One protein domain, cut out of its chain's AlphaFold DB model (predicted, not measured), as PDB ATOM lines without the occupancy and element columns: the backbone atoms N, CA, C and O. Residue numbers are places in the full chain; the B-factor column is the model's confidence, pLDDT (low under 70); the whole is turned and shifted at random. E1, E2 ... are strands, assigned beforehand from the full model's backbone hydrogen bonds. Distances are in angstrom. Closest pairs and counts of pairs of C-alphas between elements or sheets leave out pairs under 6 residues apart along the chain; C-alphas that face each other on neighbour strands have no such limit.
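Overview. This is residues 141 to 267 of the 271 residues of an uncharacterized protein of Nitrosospira multiformis (UniProt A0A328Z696). One sheet of nine antiparallel strands is folded back on itself and curled like part of a barrel: E4, E3, E2, E1 and E9 make one leaf, E7, E6 and E5 the other, and the long strand E8 is the hinge between them. The barrel is not closed, for the edge strands E4 and E5 are apart, while the loop of residues 243 to 254 reaches to one end of the longest axis and residues 161 to 167 stick out. The printed part has 127 residues, with no named helix and strands E1 to E9 in turn along the chain; the class is all strand. The sheet's order is E4, E3, E2, E1, E9, E8, E7, E6, E5. The whole is elongated, 56 by 36 by 28 A, and only just compact, close to loose, with a radius of gyration of the C-alphas of 16.7 A.

Along the chain. E8, residues 230 to 242, is the longest strand, 35.9 A, and bends by 60 degrees at residue 233. E9, residues 255 to 266, measures 32.5 A and bends by 54 degrees at residue 262; it ends at C-alpha 266 (133.815, 95.193, 120.549). E1, residues 141 to 145, 13.6 A, begins at C-alpha 141 (135.222, 101.062, 122.266). E2 is residues 151 to 155, 13.7 A; E3 is 172 to 177 and E4 is 180 to 185, 16.9 A each. E5 is residues 190 to 194, 12.8 A; E6 is 197 to 203, 19.9 A; E7 is 213 to 220, 23.0 A.

Arrangement. The sheet is twisted, a folded sheet, one sheet bent back into two leaves that face each other, with 36 pairs of C-alphas within 11 A. E8 and E9 are a hairpin at 158 degrees, with N 237 and O 259 2.8 A apart. On the other side of E9, E1 is antiparallel at 135 degrees, with N 144 and O 262 3.0 A apart. E1 to E4 form a meander, each strand the antiparallel neighbour of the one before; N 153 and O 174 of E2 and E3 are 2.8 A apart. E5 to E9 form another; N 217 and O 238 of E7 and E8 are 2.9 A apart, and N 192 and O 199 of E5 and E6 2.8 A. These N and O pairs are within hydrogen-bond range. The closest C-alphas of E4 and E6, those of Phe 184 and Val 202, are 7.3 A apart.

Size, cuts and confidence. The C-alphas farthest apart, those of Glu 227 and Asp 248, are 57.6 A apart. The printed part has no cut. The links E2 to E3 and E8 to E9 are long. The mean pLDDT of the printed part is 74.3, and it is under 70 in residues 158 to 169, 205 to 213 and 242 to 255.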
ATOM      1  N   PHE A 141     134.787 100.302 123.422       89.69
ATOM      2  CA  PHE A 141     135.222 101.062 122.266       89.69
ATOM      3  C   PHE A 141     136.668 101.515 122.440       89.69
ATOM      4  O   PHE A 141     137.023 102.071 123.479       89.69
ATOM      5  N   THR A 142     137.491 101.304 121.420       87.50
ATOM      6  CA  THR A 142     138.865 101.813 121.362       87.50
ATOM      7  C   THR A 142     138.977 102.776 120.193       87.50
ATOM      8  O   THR A 142     138.575 102.432 119.089       87.50
ATOM      9  N   PHE A 143     139.532 103.963 120.418       92.56
ATOM     10  CA  PHE A 143     139.721 104.990 119.396       92.56
ATOM     11  C   PHE A 143     141.168 105.416 119.346       92.56
ATOM     12  O   PHE A 143     141.809 105.547 120.390       92.56
ATOM     13  N   VAL A 144     141.673 105.654 118.145       82.81
ATOM     14  CA  VAL A 144     143.061 106.054 117.948       82.81
ATOM     15  C   VAL A 144     143.135 107.064 116.820       82.81
ATOM     16  O   VAL A 144     142.409 106.936 115.836       82.81
ATOM     17  N   ASP A 145     143.983 108.075 116.961       86.31
ATOM     18  CA  ASP A 145     144.277 108.979 115.856       86.31
ATOM     19  C   ASP A 145     145.118 108.302 114.762       86.31
ATOM     20  O   ASP A 145     145.664 107.209 114.929       86.31
ATOM     21  N   GLN A 146     145.220 108.965 113.611       78.12
ATOM     22  CA  GLN A 146     145.948 108.431 112.453       78.12
ATOM     23  C   GLN A 146     147.449 108.253 112.717       78.12
ATOM     24  O   GLN A 146     148.097 107.425 112.081       78.12
ATOM     25  N   GLU A 147     148.001 109.029 113.649       75.44
ATOM     26  CA  GLU A 147     149.414 108.977 114.025       75.44
ATOM     27  C   GLU A 147     149.699 107.905 115.090       75.44
ATOM     28  O   GLU A 147     150.854 107.550 115.316       75.44
ATOM     29  N   GLY A 148     148.663 107.356 115.736       70.06
ATOM     30  CA  GLY A 148     148.802 106.407 116.838       70.06
ATOM     31  C   GLY A 148     149.226 107.045 118.164       70.06
ATOM     32  O   GLY A 148     149.581 106.322 119.094       70.06
ATOM     33  N   VAL A 149     149.215 108.372 118.252       73.62
ATOM     34  CA  VAL A 149     149.719 109.160 119.380       73.62
ATOM     35  C   VAL A 149     148.623 109.415 120.414       73.62
ATOM     36  O   VAL A 149     148.915 109.470 121.608       73.62
ATOM     37  N   LYS A 150     147.362 109.553 119.984       82.88
ATOM     38  CA  LYS A 150     146.204 109.726 120.873       82.88
ATOM     39  C   LYS A 150     145.358 108.467 120.870       82.88
ATOM     40  O   LYS A 150     144.951 107.991 119.813       82.88
ATOM     41  N   ARG A 151     145.038 107.961 122.058       85.62
ATOM     42  CA  ARG A 151     144.183 106.792 122.254       85.62
ATOM     43  C   ARG A 151     143.108 107.077 123.285       85.62
ATOM     44  O   ARG A 151     143.389 107.647 124.333       85.62
ATOM     45  N   VAL A 152     141.899 106.609 123.002       90.44
ATOM     46  CA  VAL A 152     140.776 106.602 123.936       90.44
ATOM     47  C   VAL A 152     140.254 105.182 124.095       90.44
ATOM     48  O   VAL A 152     140.090 104.473 123.105       90.44
ATOM     49  N   VAL A 153     139.956 104.771 125.323       88.81
ATOM     50  CA  VAL A 153     139.171 103.564 125.606       88.81
ATOM     51  C   VAL A 153     137.927 103.966 126.358       88.81
ATOM     52  O   VAL A 153     138.011 104.653 127.370       88.81
ATOM     53  N   PHE A 154     136.778 103.518 125.879       90.56
ATOM     54  CA  PHE A 154     135.497 103.847 126.464       90.56
ATOM     55  C   PHE A 154     134.659 102.595 126.718       90.56
ATOM     56  O   PHE A 154     134.490 101.752 125.837       90.56
ATOM     57  N   PHE A 155     134.104 102.517 127.923       88.06
ATOM     58  CA  PHE A 155     133.118 101.530 128.347       88.06
ATOM     59  C   PHE A 155     131.819 102.280 128.694       88.06
ATOM     60  O   PHE A 155     131.807 103.021 129.682       88.06
ATOM     61  N   PRO A 156     130.735 102.139 127.903       78.88
ATOM     62  CA  PRO A 156     129.528 102.962 128.029       78.88
ATOM     63  C   PRO A 156     128.694 102.687 129.282       78.88
ATOM     64  O   PRO A 156     128.113 103.640 129.794       78.88
ATOM     65  N   GLN A 157     128.638 101.414 129.705       70.31
ATOM     66  CA  GLN A 157     127.972 100.770 130.858       70.31
ATOM     67  C   GLN A 157     127.462  99.386 130.399       70.31
ATOM     68  O   GLN A 157     126.939  99.263 129.289       70.31
ATOM     69  N   ALA A 158     127.601  98.339 131.221       52.97
ATOM     70  CA  ALA A 158     127.031  97.024 130.919       52.97
ATOM     71  C   ALA A 158     125.526  97.011 131.251       52.97
ATOM     72  O   ALA A 158     125.132  97.246 132.392       52.97
ATOM     73  N   LEU A 159     124.677  96.738 130.255       40.84
ATOM     74  CA  LEU A 159     123.295  96.316 130.491       40.84
ATOM     75  C   LEU A 159     123.337  94.910 131.087       40.84
ATOM     76  O   LEU A 159     123.755  93.970 130.415       40.84
ATOM     77  N   ASP A 160     122.912  94.779 132.336       38.03
ATOM     78  CA  ASP A 160     122.870  93.495 133.026       38.03
ATOM     79  C   ASP A 160     121.685  92.649 132.508       38.03
ATOM     80  O   ASP A 160     120.533  93.113 132.552       38.03
ATOM     81  N   PRO A 161     121.896  91.421 131.999       41.06
ATOM     82  CA  PRO A 161     120.810  90.498 131.749       41.06
ATOM     83  C   PRO A 161     120.464  89.803 133.071       41.06
ATOM     84  O   PRO A 161     121.191  88.938 133.539       41.06
ATOM     85  N   LEU A 162     119.292  90.134 133.616       43.19
ATOM     86  CA  LEU A 162     118.681  89.542 134.816       43.19
ATOM     87  C   LEU A 162     119.206  90.035 136.180       43.19
ATOM     88  O   LEU A 162     119.875  89.310 136.904       43.19
ATOM     89  N   GLY A 163     118.681  91.175 136.635       38.94
ATOM     90  CA  GLY A 163     118.113  91.304 137.990       38.94
ATOM     91  C   GLY A 163     118.994  90.996 139.213       38.94
ATOM     92  O   GLY A 163     118.431  90.769 140.289       38.94
ATOM     93  N   ALA A 164     120.323  90.998 139.104       40.62
ATOM     94  CA  ALA A 164     121.214  90.830 140.243       40.62
ATOM     95  C   ALA A 164     121.486  92.192 140.901       40.62
ATOM     96  O   ALA A 164     121.837  93.178 140.262       40.62
ATOM     97  N   LYS A 165     121.268  92.271 142.217       41.44
ATOM     98  CA  LYS A 165     121.480  93.472 143.037       41.44
ATOM     99  C   LYS A 165     122.969  93.701 143.332       41.44
ATOM    100  O   LYS A 165     123.356  93.737 144.497       41.44
ATOM    101  N   GLU A 166     123.791  93.888 142.310       44.06
ATOM    102  CA  GLU A 166     125.151  94.403 142.477       44.06
ATOM    103  C   GLU A 166     125.304  95.696 141.673       44.06
ATOM    104  O   GLU A 166     124.605  95.921 140.689       44.06
ATOM    105  N   LYS A 167     126.080  96.643 142.210       46.00
ATOM    106  CA  LYS A 167     126.101  98.042 141.756       46.00
ATOM    107  C   LYS A 167     126.309  98.124 140.232       46.00
ATOM    108  O   LYS A 167     127.169  97.402 139.733       46.00
ATOM    109  N   PRO A 168     125.599  99.020 139.516       51.09
ATOM    110  CA  PRO A 168     125.816  99.217 138.086       51.09
ATOM    111  C   PRO A 168     127.305  99.440 137.821       51.09
ATOM    112  O   PRO A 168     127.913 100.300 138.461       51.09
ATOM    113  N   GLN A 169     127.900  98.667 136.910       59.47
ATOM    114  CA  GLN A 169     129.271  98.921 136.487       59.47
ATOM    115  C   GLN A 169     129.290 100.280 135.783       59.47
ATOM    116  O   GLN A 169     128.680 100.440 134.730       59.47
ATOM    117  N   GLU A 170     129.907 101.277 136.417       76.06
ATOM    118  CA  GLU A 170     129.899 102.660 135.944       76.06
ATOM    119  C   GLU A 170     130.652 102.809 134.615       76.06
ATOM    120  O   GLU A 170     131.548 102.024 134.296       76.06
ATOM    121  N   ALA A 171     130.304 103.839 133.838       84.88
ATOM    122  CA  ALA A 171     131.023 104.149 132.609       84.88
ATOM    123  C   ALA A 171     132.495 104.450 132.926       84.88
ATOM    124  O   ALA A 171     132.793 105.066 133.954       84.88
ATOM    125  N   SER A 172     133.397 104.053 132.033       86.62
ATOM    126  CA  SER A 172     134.833 104.313 132.155       86.62
ATOM    127  C   SER A 172     135.369 104.908 130.863       86.62
ATOM    128  O   SER A 172     134.996 104.471 129.774       86.62
ATOM    129  N   PHE A 173     136.235 105.905 130.989       89.25
ATOM    130  CA  PHE A 173     136.872 106.582 129.871       89.25
ATOM    131  C   PHE A 173     138.350 106.794 130.195       89.25
ATOM    132  O   PHE A 173     138.688 107.452 131.175       89.25
ATOM    133  N   GLU A 174     139.230 106.259 129.362       86.00
ATOM    134  CA  GLU A 174     140.679 106.395 129.477       86.00
ATOM    135  C   GLU A 174     141.206 107.134 128.251       86.00
ATOM    136  O   GLU A 174     140.883 106.761 127.125       86.00
ATOM    137  N   TYR A 175     142.030 108.157 128.462       86.00
ATOM    138  CA  TYR A 175     142.750 108.869 127.413       86.00
ATOM    139  C   TYR A 175     144.254 108.749 127.631       86.00
ATOM    140  O   TYR A 175     144.745 109.002 128.731       86.00
ATOM    141  N   THR A 176     144.986 108.466 126.559       81.19
ATOM    142  CA  THR A 176     146.447 108.547 126.504       81.19
ATOM    143  C   THR A 176     146.839 109.423 125.327       81.19
ATOM    144  O   THR A 176     146.408 109.173 124.202       81.19
ATOM    145  N   GLY A 177     147.679 110.426 125.558       80.19
ATOM    146  CA  GLY A 177     148.216 111.257 124.488       80.19
ATOM    147  C   GLY A 177     149.334 112.188 124.955       80.19
ATOM    148  O   GLY A 177     149.788 112.083 126.094       80.19
ATOM    149  N   PRO A 178     149.763 113.144 124.111       75.00
ATOM    150  CA  PRO A 178     150.842 114.089 124.428       75.00
ATOM    151  C   PRO A 178     150.564 114.943 125.664       75.00
ATOM    152  O   PRO A 178     151.484 115.449 126.294       75.00
ATOM    153  N   GLN A 179     149.286 115.115 125.995       73.25
ATOM    154  CA  GLN A 179     148.841 115.884 127.147       73.25
ATOM    155  C   GLN A 179     148.846 115.082 128.452       73.25
ATOM    156  O   GLN A 179     148.593 115.646 129.509       73.25
ATOM    157  N   GLY A 180     149.133 113.780 128.384       72.06
ATOM    158  CA  GLY A 180     149.205 112.893 129.534       72.06
ATOM    159  C   GLY A 180     148.253 111.707 129.439       72.06
ATOM    160  O   GLY A 180     147.683 111.396 128.388       72.06
ATOM    161  N   HIS A 181     148.116 111.038 130.576       79.12
ATOM    162  CA  HIS A 181     147.235 109.898 130.774       79.12
ATOM    163  C   HIS A 181     146.158 110.272 131.786       79.12
ATOM    164  O   HIS A 181     146.473 110.770 132.866       79.12
ATOM    165  N   PHE A 182     144.897 110.066 131.420       77.62
ATOM    166  CA  PHE A 182     143.748 110.452 132.233       77.62
ATOM    167  C   PHE A 182     142.720 109.327 132.255       77.62
ATOM    168  O   PHE A 182     142.388 108.761 131.215       77.62
ATOM    169  N   ILE A 183     142.181 109.045 133.439       81.00
ATOM    170  CA  ILE A 183     141.123 108.056 133.646       81.00
ATOM    171  C   ILE A 183     139.938 108.758 134.306       81.00
ATOM    172  O   ILE A 183     140.094 109.446 135.314       81.00
ATOM    173  N   PHE A 184     138.749 108.549 133.750       83.75
ATOM    174  CA  PHE A 184     137.485 109.087 134.233       83.75
ATOM    175  C   PHE A 184     136.495 107.963 134.479       83.75
ATOM    176  O   PHE A 184     136.469 106.972 133.744       83.75
ATOM    177  N   ARG A 185     135.650 108.134 135.496       83.81
ATOM    178  CA  ARG A 185     134.598 107.176 135.836       83.81
ATOM    179  C   ARG A 185     133.278 107.872 136.151       83.81
ATOM    180  O   ARG A 185     133.256 108.992 136.668       83.81
ATOM    181  N   GLY A 186     132.178 107.188 135.848       81.94
ATOM    182  CA  GLY A 186     130.833 107.568 136.276       81.94
ATOM    183  C   GLY A 186     130.491 109.023 135.947       81.94
ATOM    184  O   GLY A 186     130.507 109.426 134.787       81.94
ATOM    185  N   ALA A 187     130.205 109.819 136.979       83.62
ATOM    186  CA  ALA A 187     129.770 111.214 136.849       83.62
ATOM    187  C   ALA A 187     130.825 112.171 136.257       83.62
ATOM    188  O   ALA A 187     130.484 113.293 135.891       83.62
ATOM    189  N   GLN A 188     132.090 111.753 136.153       82.12
ATOM    190  CA  GLN A 188     133.128 112.533 135.466       82.12
ATOM    191  C   GLN A 188     132.989 112.477 133.935       82.12
ATOM    192  O   GLN A 188     133.639 113.247 133.230       82.12
ATOM    193  N   ILE A 189     132.156 111.565 133.427       87.62
ATOM    194  CA  ILE A 189     131.901 111.358 132.007       87.62
ATOM    195  C   ILE A 189     130.495 111.858 131.700       87.62
ATOM    196  O   ILE A 189     129.502 111.346 132.215       87.62
ATOM    197  N   THR A 190     130.395 112.841 130.813       85.25
ATOM    198  CA  THR A 190     129.103 113.287 130.290       85.25
ATOM    199  C   THR A 190     128.786 112.510 129.023       85.25
ATOM    200  O   THR A 190     129.613 112.447 128.119       85.25
ATOM    201  N   GLN A 191     127.591 111.926 128.949       86.25
ATOM    202  CA  GLN A 191     127.084 111.252 127.755       86.25
ATOM    203  C   GLN A 191     125.786 111.932 127.318       86.25
ATOM    204  O   GLN A 191     124.832 112.011 128.091       86.25
ATOM    205  N   GLN A 192     125.742 112.427 126.086       83.75
ATOM    206  CA  GLN A 192     124.582 113.110 125.528       83.75
ATOM    207  C   GLN A 192     124.192 112.484 124.192       83.75
ATOM    208  O   GLN A 192     124.948 112.517 123.224       83.75
ATOM    209  N   GLN A 193     122.977 111.944 124.119       84.06
ATOM    210  CA  GLN A 193     122.449 111.394 122.876       84.06
ATOM    211  C   GLN A 193     122.158 112.508 121.862       84.06
ATOM    212  O   GLN A 193     121.525 113.515 122.185       84.06
ATOM    213  N   ALA A 194     122.563 112.296 120.613       77.75
ATOM    214  CA  ALA A 194     122.243 113.144 119.475       77.75
ATOM    215  C   ALA A 194     121.884 112.319 118.231       77.75
ATOM    216  O   ALA A 194     121.960 111.090 118.230       77.75
ATOM    217  N   VAL A 195     121.493 113.018 117.159       76.81
ATOM    218  CA  VAL A 195     121.089 112.412 115.874       76.81
ATOM    219  C   VAL A 195     122.243 111.654 115.211       76.81
ATOM    220  O   VAL A 195     122.023 110.622 114.591       76.81
ATOM    221  N   VAL A 196     123.472 112.155 115.356       73.69
ATOM    222  CA  VAL A 196     124.681 111.558 114.756       73.69
ATOM    223  C   VAL A 196     125.294 110.436 115.601       73.69
ATOM    224  O   VAL A 196     126.232 109.786 115.155       73.69
ATOM    225  N   GLY A 197     124.782 110.216 116.815       85.38
ATOM    226  CA  GLY A 197     125.360 109.302 117.796       85.38
ATOM    227  C   GLY A 197     125.387 109.896 119.201       85.38
ATOM    228  O   GLY A 197     124.704 110.878 119.489       85.38
ATOM    229  N   THR A 198     126.180 109.301 120.080       88.56
ATOM    230  CA  THR A 198     126.356 109.742 121.466       88.56
ATOM    231  C   THR A 198     127.579 110.643 121.570       88.56
ATOM    232  O   THR A 198     128.676 110.251 121.189       88.56
ATOM    233  N   PHE A 199     127.410 111.849 122.102       90.19
ATOM    234  CA  PHE A 199     128.521 112.714 122.479       90.19
ATOM    235  C   PHE A 199     129.017 112.329 123.865       90.19
ATOM    236  O   PHE A 199     128.251 112.350 124.825       90.19
ATOM    237  N   ILE A 200     130.294 111.989 123.964       91.88
ATOM    238  CA  ILE A 200     130.957 111.646 125.219       91.88
ATOM    239  C   ILE A 200     131.950 112.755 125.516       91.88
ATOM    240  O   ILE A 200     132.776 113.054 124.661       91.88
ATOM    241  N   SER A 201     131.897 113.368 126.695       88.44
ATOM    242  CA  SER A 201     132.856 114.407 127.064       88.44
ATOM    243  C   SER A 201     133.414 114.244 128.467       88.44
ATOM    244  O   SER A 201     132.698 113.868 129.397       88.44
ATOM    245  N   VAL A 202     134.694 114.582 128.604       89.56
ATOM    246  CA  VAL A 202     135.457 114.581 129.854       89.56
ATOM    247  C   VAL A 202     136.237 115.887 129.990       89.56
ATOM    248  O   VAL A 202     136.608 116.506 128.992       89.56
ATOM    249  N   ASN A 203     136.482 116.300 131.231       84.75
ATOM    250  CA  ASN A 203     137.207 117.525 131.557       84.75
ATOM    251  C   ASN A 203     138.528 117.171 132.253       84.75
ATOM    252  O   ASN A 203     138.525 116.598 133.339       84.75
ATOM    253  N   PHE A 204     139.661 117.534 131.655       76.75
ATOM    254  CA  PHE A 204     141.006 117.211 132.143       76.75
ATOM    255  C   PHE A 204     141.519 118.184 133.225       76.75
ATOM    256  O   PHE A 204     142.711 118.484 133.271       76.75
ATOM    257  N   ARG A 205     140.660 118.738 134.097       68.00
ATOM    258  CA  ARG A 205     141.119 119.664 135.152       68.00
ATOM    259  C   ARG A 205     142.107 118.979 136.101       68.00
ATOM    260  O   ARG A 205     141.744 118.066 136.832       68.00
ATOM    261  N   SER A 206     143.316 119.529 136.164       54.72
ATOM    262  CA  SER A 206     144.379 119.176 137.119       54.72
ATOM    263  C   SER A 206     144.206 119.859 138.500       54.72
ATOM    264  O   SER A 206     144.882 119.537 139.471       54.72
ATOM    265  N   GLY A 207     143.224 120.758 138.654       50.84
ATOM    266  CA  GLY A 207     142.866 121.358 139.950       50.84
ATOM    267  C   GLY A 207     143.720 122.559 140.380       50.84
ATOM    268  O   GLY A 207     143.406 123.180 141.395       50.84
ATOM    269  N   ALA A 208     144.738 122.942 139.605       54.19
ATOM    270  CA  ALA A 208     145.489 124.183 139.798       54.19
ATOM    271  C   ALA A 208     144.781 125.382 139.132       54.19
ATOM    272  O   ALA A 208     144.324 125.299 137.994       54.19
ATOM    273  N   THR A 209     144.692 126.508 139.845       53.25
ATOM    274  CA  THR A 209     143.899 127.696 139.464       53.25
ATOM    275  C   THR A 209     144.380 128.394 138.183       53.25
ATOM    276  O   THR A 209     143.584 129.063 137.528       53.25
ATOM    277  N   ASP A 210     145.648 128.192 137.803       56.00
ATOM    278  CA  ASP A 210     146.305 128.860 136.668       56.00
ATOM    279  C   ASP A 210     146.608 127.917 135.487       56.00
ATOM    280  O   ASP A 210     147.218 128.330 134.497       56.00
ATOM    281  N   GLU A 211     146.195 126.648 135.558       55.94
ATOM    282  CA  GLU A 211     146.456 125.683 134.490       55.94
ATOM    283  C   GLU A 211     145.373 125.778 133.399       55.94
ATOM    284  O   GLU A 211     144.181 125.890 133.716       55.94
ATOM    285  N   PRO A 212     145.745 125.783 132.105       57.69
ATOM    286  CA  PRO A 212     144.774 125.816 131.018       57.69
ATOM    287  C   PRO A 212     143.779 124.657 131.145       57.69
ATOM    288  O   PRO A 212     144.161 123.493 131.240       57.69
ATOM    289  N   SER A 213     142.485 124.977 131.147       66.44
ATOM    290  CA  SER A 213     141.433 123.967 131.153       66.44
ATOM    291  C   SER A 213     141.429 123.246 129.812       66.44
ATOM    292  O   SER A 213     141.338 123.899 128.772       66.44
ATOM    293  N   MET A 214     141.470 121.923 129.824       75.31
ATOM    294  CA  MET A 214     141.375 121.125 128.611       75.31
ATOM    295  C   MET A 214     140.178 120.186 128.712       75.31
ATOM    296  O   MET A 214     140.006 119.522 129.732       75.31
ATOM    297  N   ASP A 215     139.367 120.130 127.662       82.31
ATOM    298  CA  ASP A 215     138.237 119.210 127.541       82.31
ATOM    299  C   ASP A 215     138.432 118.317 126.324       82.31
ATOM    300  O   ASP A 215     139.023 118.726 125.321       82.31
ATOM    301  N   PHE A 216     137.893 117.108 126.390       88.88
ATOM    302  CA  PHE A 216     137.797 116.231 125.235       88.88
ATOM    303  C   PHE A 216     136.355 115.815 125.025       88.88
ATOM    304  O   PHE A 216     135.691 115.368 125.959       88.88
ATOM    305  N   ALA A 217     135.888 115.945 123.789       89.81
ATOM    306  CA  ALA A 217     134.606 115.439 123.340       89.81
ATOM    307  C   ALA A 217     134.816 114.409 122.226       89.81
ATOM    308  O   ALA A 217     135.654 114.584 121.352       89.81
ATOM    309  N   LEU A 218     134.029 113.346 122.235       93.69
ATOM    310  CA  LEU A 218     134.051 112.258 121.271       93.69
ATOM    311  C   LEU A 218     132.652 112.081 120.706       93.69
ATOM    312  O   LEU A 218     131.679 112.010 121.455       93.69
ATOM    313  N   VAL A 219     132.563 111.959 119.389       92.81
ATOM    314  CA  VAL A 219     131.338 111.499 118.738       92.81
ATOM    315  C   VAL A 219     131.396 109.979 118.668       92.81
ATOM    316  O   VAL A 219     132.322 109.419 118.091       92.81
ATOM    317  N   LEU A 220     130.427 109.287 119.251       92.88
ATOM    318  CA  LEU A 220     130.276 107.845 119.113       92.88
ATOM    319  C   LEU A 220     129.077 107.556 118.206       92.88
ATOM    320  O   LEU A 220     127.941 107.644 118.680       92.88
ATOM    321  N   PRO A 221     129.285 107.250 116.912       90.69
ATOM    322  CA  PRO A 221     128.186 106.869 116.036       90.69
ATOM    323  C   PRO A 221     127.499 105.596 116.553       90.69
ATOM    324  O   PRO A 221     128.112 104.817 117.286       90.69
ATOM    325  N   PRO A 222     126.233 105.354 116.177       86.44
ATOM    326  CA  PRO A 222     125.598 104.073 116.450       86.44
ATOM    327  C   PRO A 222     126.362 102.963 115.716       86.44
ATOM    328  O   PRO A 222     126.544 103.029 114.500       86.44
ATOM    329  N   VAL A 223     126.811 101.953 116.462       86.81
ATOM    330  CA  VAL A 223     127.517 100.789 115.915       86.81
ATOM    331  C   VAL A 223     126.713  99.531 116.223       86.81
ATOM    332  O   VAL A 223     126.442  99.235 117.386       86.81
ATOM    333  N   GLU A 224     126.329  98.795 115.179       83.44
ATOM    334  CA  GLU A 224     125.615  97.522 115.287       83.44
ATOM    335  C   GLU A 224     126.557  96.381 114.903       83.44
ATOM    336  O   GLU A 224     126.875  96.205 113.731       83.44
ATOM    337  N   LEU A 225     126.974  95.573 115.883       77.69
ATOM    338  CA  LEU A 225     127.891  94.456 115.628       77.69
ATOM    339  C   LEU A 225     127.235  93.310 114.841       77.69
ATOM    340  O   LEU A 225     127.919  92.529 114.189       77.69
ATOM    341  N   GLY A 226     125.906  93.186 114.894       79.38
ATOM    342  CA  GLY A 226     125.200  92.058 114.289       79.38
ATOM    343  C   GLY A 226     125.649  90.726 114.903       79.38
ATOM    344  O   GLY A 226     125.531  90.531 116.114       79.38
ATOM    345  N   GLU A 227     126.144  89.815 114.060       73.69
ATOM    346  CA  GLU A 227     126.719  88.525 114.478       73.69
ATOM    347  C   GLU A 227     128.222  88.605 114.787       73.69
ATOM    348  O   GLU A 227     128.767  87.712 115.448       73.69
ATOM    349  N   GLU A 228     128.882  89.682 114.359       74.38
ATOM    350  CA  GLU A 228     130.302  89.897 114.599       74.38
ATOM    351  C   GLU A 228     130.566  90.189 116.080       74.38
ATOM    352  O   GLU A 228     129.712  90.670 116.830       74.38
ATOM    353  N   LEU A 229     131.778  89.873 116.531       72.25
ATOM    354  CA  LEU A 229     132.233  90.243 117.877       72.25
ATOM    355  C   LEU A 229     132.842  91.646 117.913       72.25
ATOM    356  O   LEU A 229     133.014  92.207 118.994       72.25
ATOM    357  N   ARG A 230     133.170  92.207 116.743       80.62
ATOM    358  CA  ARG A 230     133.808  93.513 116.606       80.62
ATOM    359  C   ARG A 230     133.551  94.155 115.252       80.62
ATOM    360  O   ARG A 230     133.398  93.458 114.254       80.62
ATOM    361  N   GLN A 231     133.571  95.483 115.219       81.25
ATOM    362  CA  GLN A 231     133.432  96.273 114.000       81.25
ATOM    363  C   GLN A 231     134.311  97.522 114.065       81.25
ATOM    364  O   GLN A 231     134.340  98.222 115.079       81.25
ATOM    365  N   THR A 232     135.004  97.823 112.967       83.38
ATOM    366  CA  THR A 232     135.742  99.077 112.805       83.38
ATOM    367  C   THR A 232     134.841 100.169 112.238       83.38
ATOM    368  O   THR A 232     133.940  99.917 111.437       83.38
ATOM    369  N   PHE A 233     135.079 101.408 112.647       88.81
ATOM    370  CA  PHE A 233     134.359 102.577 112.158       88.81
ATOM    371  C   PHE A 233     135.245 103.817 112.255       88.81
ATOM    372  O   PHE A 233     136.265 103.824 112.936       88.81
ATOM    373  N   LYS A 234     134.867 104.888 111.561       90.69
ATOM    374  CA  LYS A 234     135.557 106.178 111.662       90.69
ATOM    375  C   LYS A 234     134.719 107.138 112.476       90.69
ATOM    376  O   LYS A 234     133.494 107.145 112.367       90.69
ATOM    377  N   THR A 235     135.389 107.955 113.271       93.50
ATOM    378  CA  THR A 235     134.741 109.010 114.033       93.50
ATOM    379  C   THR A 235     135.689 110.179 114.291       93.50
ATOM    380  O   THR A 235     136.769 110.276 113.711       93.50
ATOM    381  N   MET A 236     135.254 111.104 115.133       91.75
ATOM    382  CA  MET A 236     135.921 112.348 115.450       91.75
ATOM    383  C   MET A 236     135.971 112.566 116.959       91.75
ATOM    384  O   MET A 236     134.960 112.434 117.654       91.75
ATOM    385  N   GLY A 237     137.146 112.968 117.431       90.12
ATOM    386  CA  GLY A 237     137.343 113.637 118.707       90.12
ATOM    387  C   GLY A 237     137.512 115.142 118.506       90.12
ATOM    388  O   GLY A 237     137.948 115.603 117.451       90.12
ATOM    389  N   ILE A 238     137.173 115.915 119.524       86.81
ATOM    390  CA  ILE A 238     137.370 117.357 119.587       86.81
ATOM    391  C   ILE A 238     138.103 117.629 120.892       86.81
ATOM    392  O   ILE A 238     137.563 117.402 121.975       86.81
ATOM    393  N   LEU A 239     139.338 118.100 120.781       85.88
ATOM    394  CA  LEU A 239     140.141 118.533 121.910       85.88
ATOM    395  C   LEU A 239     140.008 120.049 122.045       85.88
ATOM    396  O   LEU A 239     140.266 120.797 121.102       85.88
ATOM    397  N   ILE A 240     139.576 120.509 123.210       78.56
ATOM    398  CA  ILE A 240     139.282 121.912 123.476       78.56
ATOM    399  C   ILE A 240     140.302 122.416 124.487       78.56
ATOM    400  O   ILE A 240     140.412 121.873 125.582       78.56
ATOM    401  N   HIS A 241     141.024 123.476 124.131       74.00
ATOM    402  CA  HIS A 241     141.971 124.145 125.013       74.00
ATOM    403  C   HIS A 241     141.413 125.516 125.409       74.00
ATOM    404  O   HIS A 241     141.184 126.389 124.564       74.00
ATOM    405  N   GLY A 242     141.208 125.714 126.706       63.25
ATOM    406  CA  GLY A 242     140.913 127.000 127.326       63.25
ATOM    407  C   GLY A 242     142.146 127.513 128.061       63.25
ATOM    408  O   GLY A 242     142.731 126.805 128.874       63.25
ATOM    409  N   ARG A 243     142.560 128.757 127.803       55.25
ATOM    410  CA  ARG A 243     143.534 129.423 128.680       55.25
ATOM    411  C   ARG A 243     142.819 129.813 129.975       55.25
ATOM    412  O   ARG A 243     141.722 130.365 129.910       55.25
ATOM    413  N   GLY A 244     143.425 129.491 131.121       47.25
ATOM    414  CA  GLY A 244     142.915 129.843 132.448       47.25
ATOM    415  C   GLY A 244     142.645 131.346 132.594       47.25
ATOM    416  O   GLY A 244     143.090 132.149 131.772       47.25
ATOM    417  N   PHE A 245     141.881 131.715 133.625       43.09
ATOM    418  CA  PHE A 245     141.447 133.087 133.905       43.09
ATOM    419  C   PHE A 245     142.643 134.037 134.095       43.09
ATOM    420  O   PHE A 245     143.078 134.297 135.212       43.09
ATOM    421  N   VAL A 246     143.145 134.615 133.005       39.56
ATOM    422  CA  VAL A 246     143.990 135.805 133.070       39.56
ATOM    423  C   VAL A 246     143.070 137.011 132.978       39.56
ATOM    424  O   VAL A 246     142.364 137.218 131.991       39.56
ATOM    425  N   VAL A 247     143.061 137.759 134.072       42.19
ATOM    426  CA  VAL A 247     142.386 139.035 134.277       42.19
ATOM    427  C   VAL A 247     142.541 139.939 133.040       42.19
ATOM    428  O   VAL A 247     143.640 140.345 132.685       42.19
ATOM    429  N   ASP A 248     141.404 140.256 132.418       39.88
ATOM    430  CA  ASP A 248     141.135 141.512 131.707       39.88
ATOM    431  C   ASP A 248     141.938 141.833 130.426       39.88
ATOM    432  O   ASP A 248     142.449 142.942 130.239       39.88
ATOM    433  N   HIS A 249     141.979 140.898 129.469       40.41
ATOM    434  CA  HIS A 249     142.259 141.236 128.067       40.41
ATOM    435  C   HIS A 249     141.133 140.747 127.153       40.41
ATOM    436  O   HIS A 249     140.832 139.556 127.077       40.41
ATOM    437  N   THR A 250     140.519 141.674 126.420       40.38
ATOM    438  CA  THR A 250     139.654 141.397 125.273       40.38
ATOM    439  C   THR A 250     140.363 140.405 124.339       40.38
ATOM    440  O   THR A 250     141.359 140.768 123.719       40.38
ATOM    441  N   GLY A 251     139.889 139.153 124.252       43.75
ATOM    442  CA  GLY A 251     140.462 138.147 123.342       43.75
ATOM    443  C   GLY A 251     140.844 136.781 123.926       43.75
ATOM    444  O   GLY A 251     141.683 136.110 123.328       43.75
ATOM    445  N   ALA A 252     140.261 136.324 125.042       48.62
ATOM    446  CA  ALA A 252     140.384 134.921 125.458       48.62
ATOM    447  C   ALA A 252     139.827 133.990 124.359       48.62
ATOM    448  O   ALA A 252     138.616 133.819 124.220       48.62
ATOM    449  N   GLN A 253     140.711 133.442 123.525       53.91
ATOM    450  CA  GLN A 253     140.340 132.641 122.364       53.91
ATOM    451  C   GLN A 253     140.360 131.159 122.746       53.91
ATOM    452  O   GLN A 253     141.421 130.590 122.995       53.91
ATOM    453  N   LEU A 254     139.176 130.548 122.810       57.00
ATOM    454  CA  LEU A 254     139.028 129.096 122.862       57.00
ATOM    455  C   LEU A 254     139.636 128.513 121.581       57.00
ATOM    456  O   LEU A 254     139.245 128.919 120.485       57.00
ATOM    457  N   THR A 255     140.577 127.579 121.700       68.88
ATOM    458  CA  THR A 255     141.127 126.878 120.532       68.88
ATOM    459  C   THR A 255     140.698 125.425 120.560       68.88
ATOM    460  O   THR A 255     140.898 124.740 121.564       68.88
ATOM    461  N   TYR A 256     140.122 124.958 119.457       76.81
ATOM    462  CA  TYR A 256     139.721 123.570 119.279       76.81
ATOM    463  C   TYR A 256     140.606 122.894 118.234       76.81
ATOM    464  O   TYR A 256     140.996 123.501 117.237       76.81
ATOM    465  N   GLU A 257     140.902 121.628 118.478       83.38
ATOM    466  CA  GLU A 257     141.583 120.730 117.561       83.38
ATOM    467  C   GLU A 257     140.646 119.561 117.270       83.38
ATOM    468  O   GLU A 257     140.144 118.899 118.179       83.38
ATOM    469  N   THR A 258     140.398 119.319 115.989       86.44
ATOM    470  CA  THR A 258     139.638 118.157 115.548       86.44
ATOM    471  C   THR A 258     140.593 116.997 115.315       86.44
ATOM    472  O   THR A 258     141.529 117.115 114.529       86.44
ATOM    473  N   VAL A 259     140.317 115.862 115.949       88.12
ATOM    474  CA  VAL A 259     141.107 114.637 115.831       88.12
ATOM    475  C   VAL A 259     140.287 113.610 115.061       88.12
ATOM    476  O   VAL A 259     139.217 113.199 115.510       88.12
ATOM    477  N   ASN A 260     140.775 113.183 113.898       89.50
ATOM    478  CA  ASN A 260     140.173 112.063 113.175       89.50
ATOM    479  C   ASN A 260     140.560 110.762 113.872       89.50
ATOM    480  O   ASN A 260     141.747 110.505 114.065       89.50
ATOM    481  N   LEU A 261     139.563 109.958 114.232       90.69
ATOM    482  CA  LEU A 261     139.750 108.745 115.012       90.69
ATOM    483  C   LEU A 261     139.273 107.519 114.238       90.69
ATOM    484  O   LEU A 261     138.177 107.501 113.670       90.69
ATOM    485  N   GLU A 262     140.075 106.467 114.280       90.50
ATOM    486  CA  GLU A 262     139.660 105.121 113.912       90.50
ATOM    487  C   GLU A 262     139.187 104.403 115.172       90.50
ATOM    488  O   GLU A 262     139.918 104.299 116.158       90.50
ATOM    489  N   GLY A 263     137.923 103.992 115.155       88.44
ATOM    490  CA  GLY A 263     137.230 103.328 116.245       88.44
ATOM    491  C   GLY A 263     137.107 101.827 116.005       88.44
ATOM    492  O   GLY A 263     136.859 101.382 114.885       88.44
ATOM    493  N   ILE A 264     137.220 101.052 117.074       88.19
ATOM    494  CA  ILE A 264     136.887  99.631 117.127       88.19
ATOM    495  C   ILE A 264     135.822  99.473 118.205       88.19
ATOM    496  O   ILE A 264     136.047  99.855 119.352       88.19
ATOM    497  N   ALA A 265     134.658  98.954 117.829       87.25
ATOM    498  CA  ALA A 265     133.595  98.565 118.743       87.25
ATOM    499  C   ALA A 265     133.677  97.057 118.957       87.25
ATOM    500  O   ALA A 265     133.755  96.316 117.981       87.25
ATOM    501  N   GLU A 266     133.636  96.602 120.204       82.62
ATOM    502  CA  GLU A 266     133.815  95.193 120.549       82.62
ATOM    503  C   GLU A 266     132.800  94.746 121.597       82.62
ATOM    504  O   GLU A 266     132.485  95.481 122.535       82.62
ATOM    505  N   TYR A 267     132.319  93.512 121.464       78.62
ATOM    506  CA  TYR A 267     131.609  92.810 122.524       78.62
ATOM    507  C   TYR A 267     132.588  91.920 123.288       78.62
ATOM    508  O   TYR A 267     133.011  90.869 122.805       78.62
TER     509      TYR A 267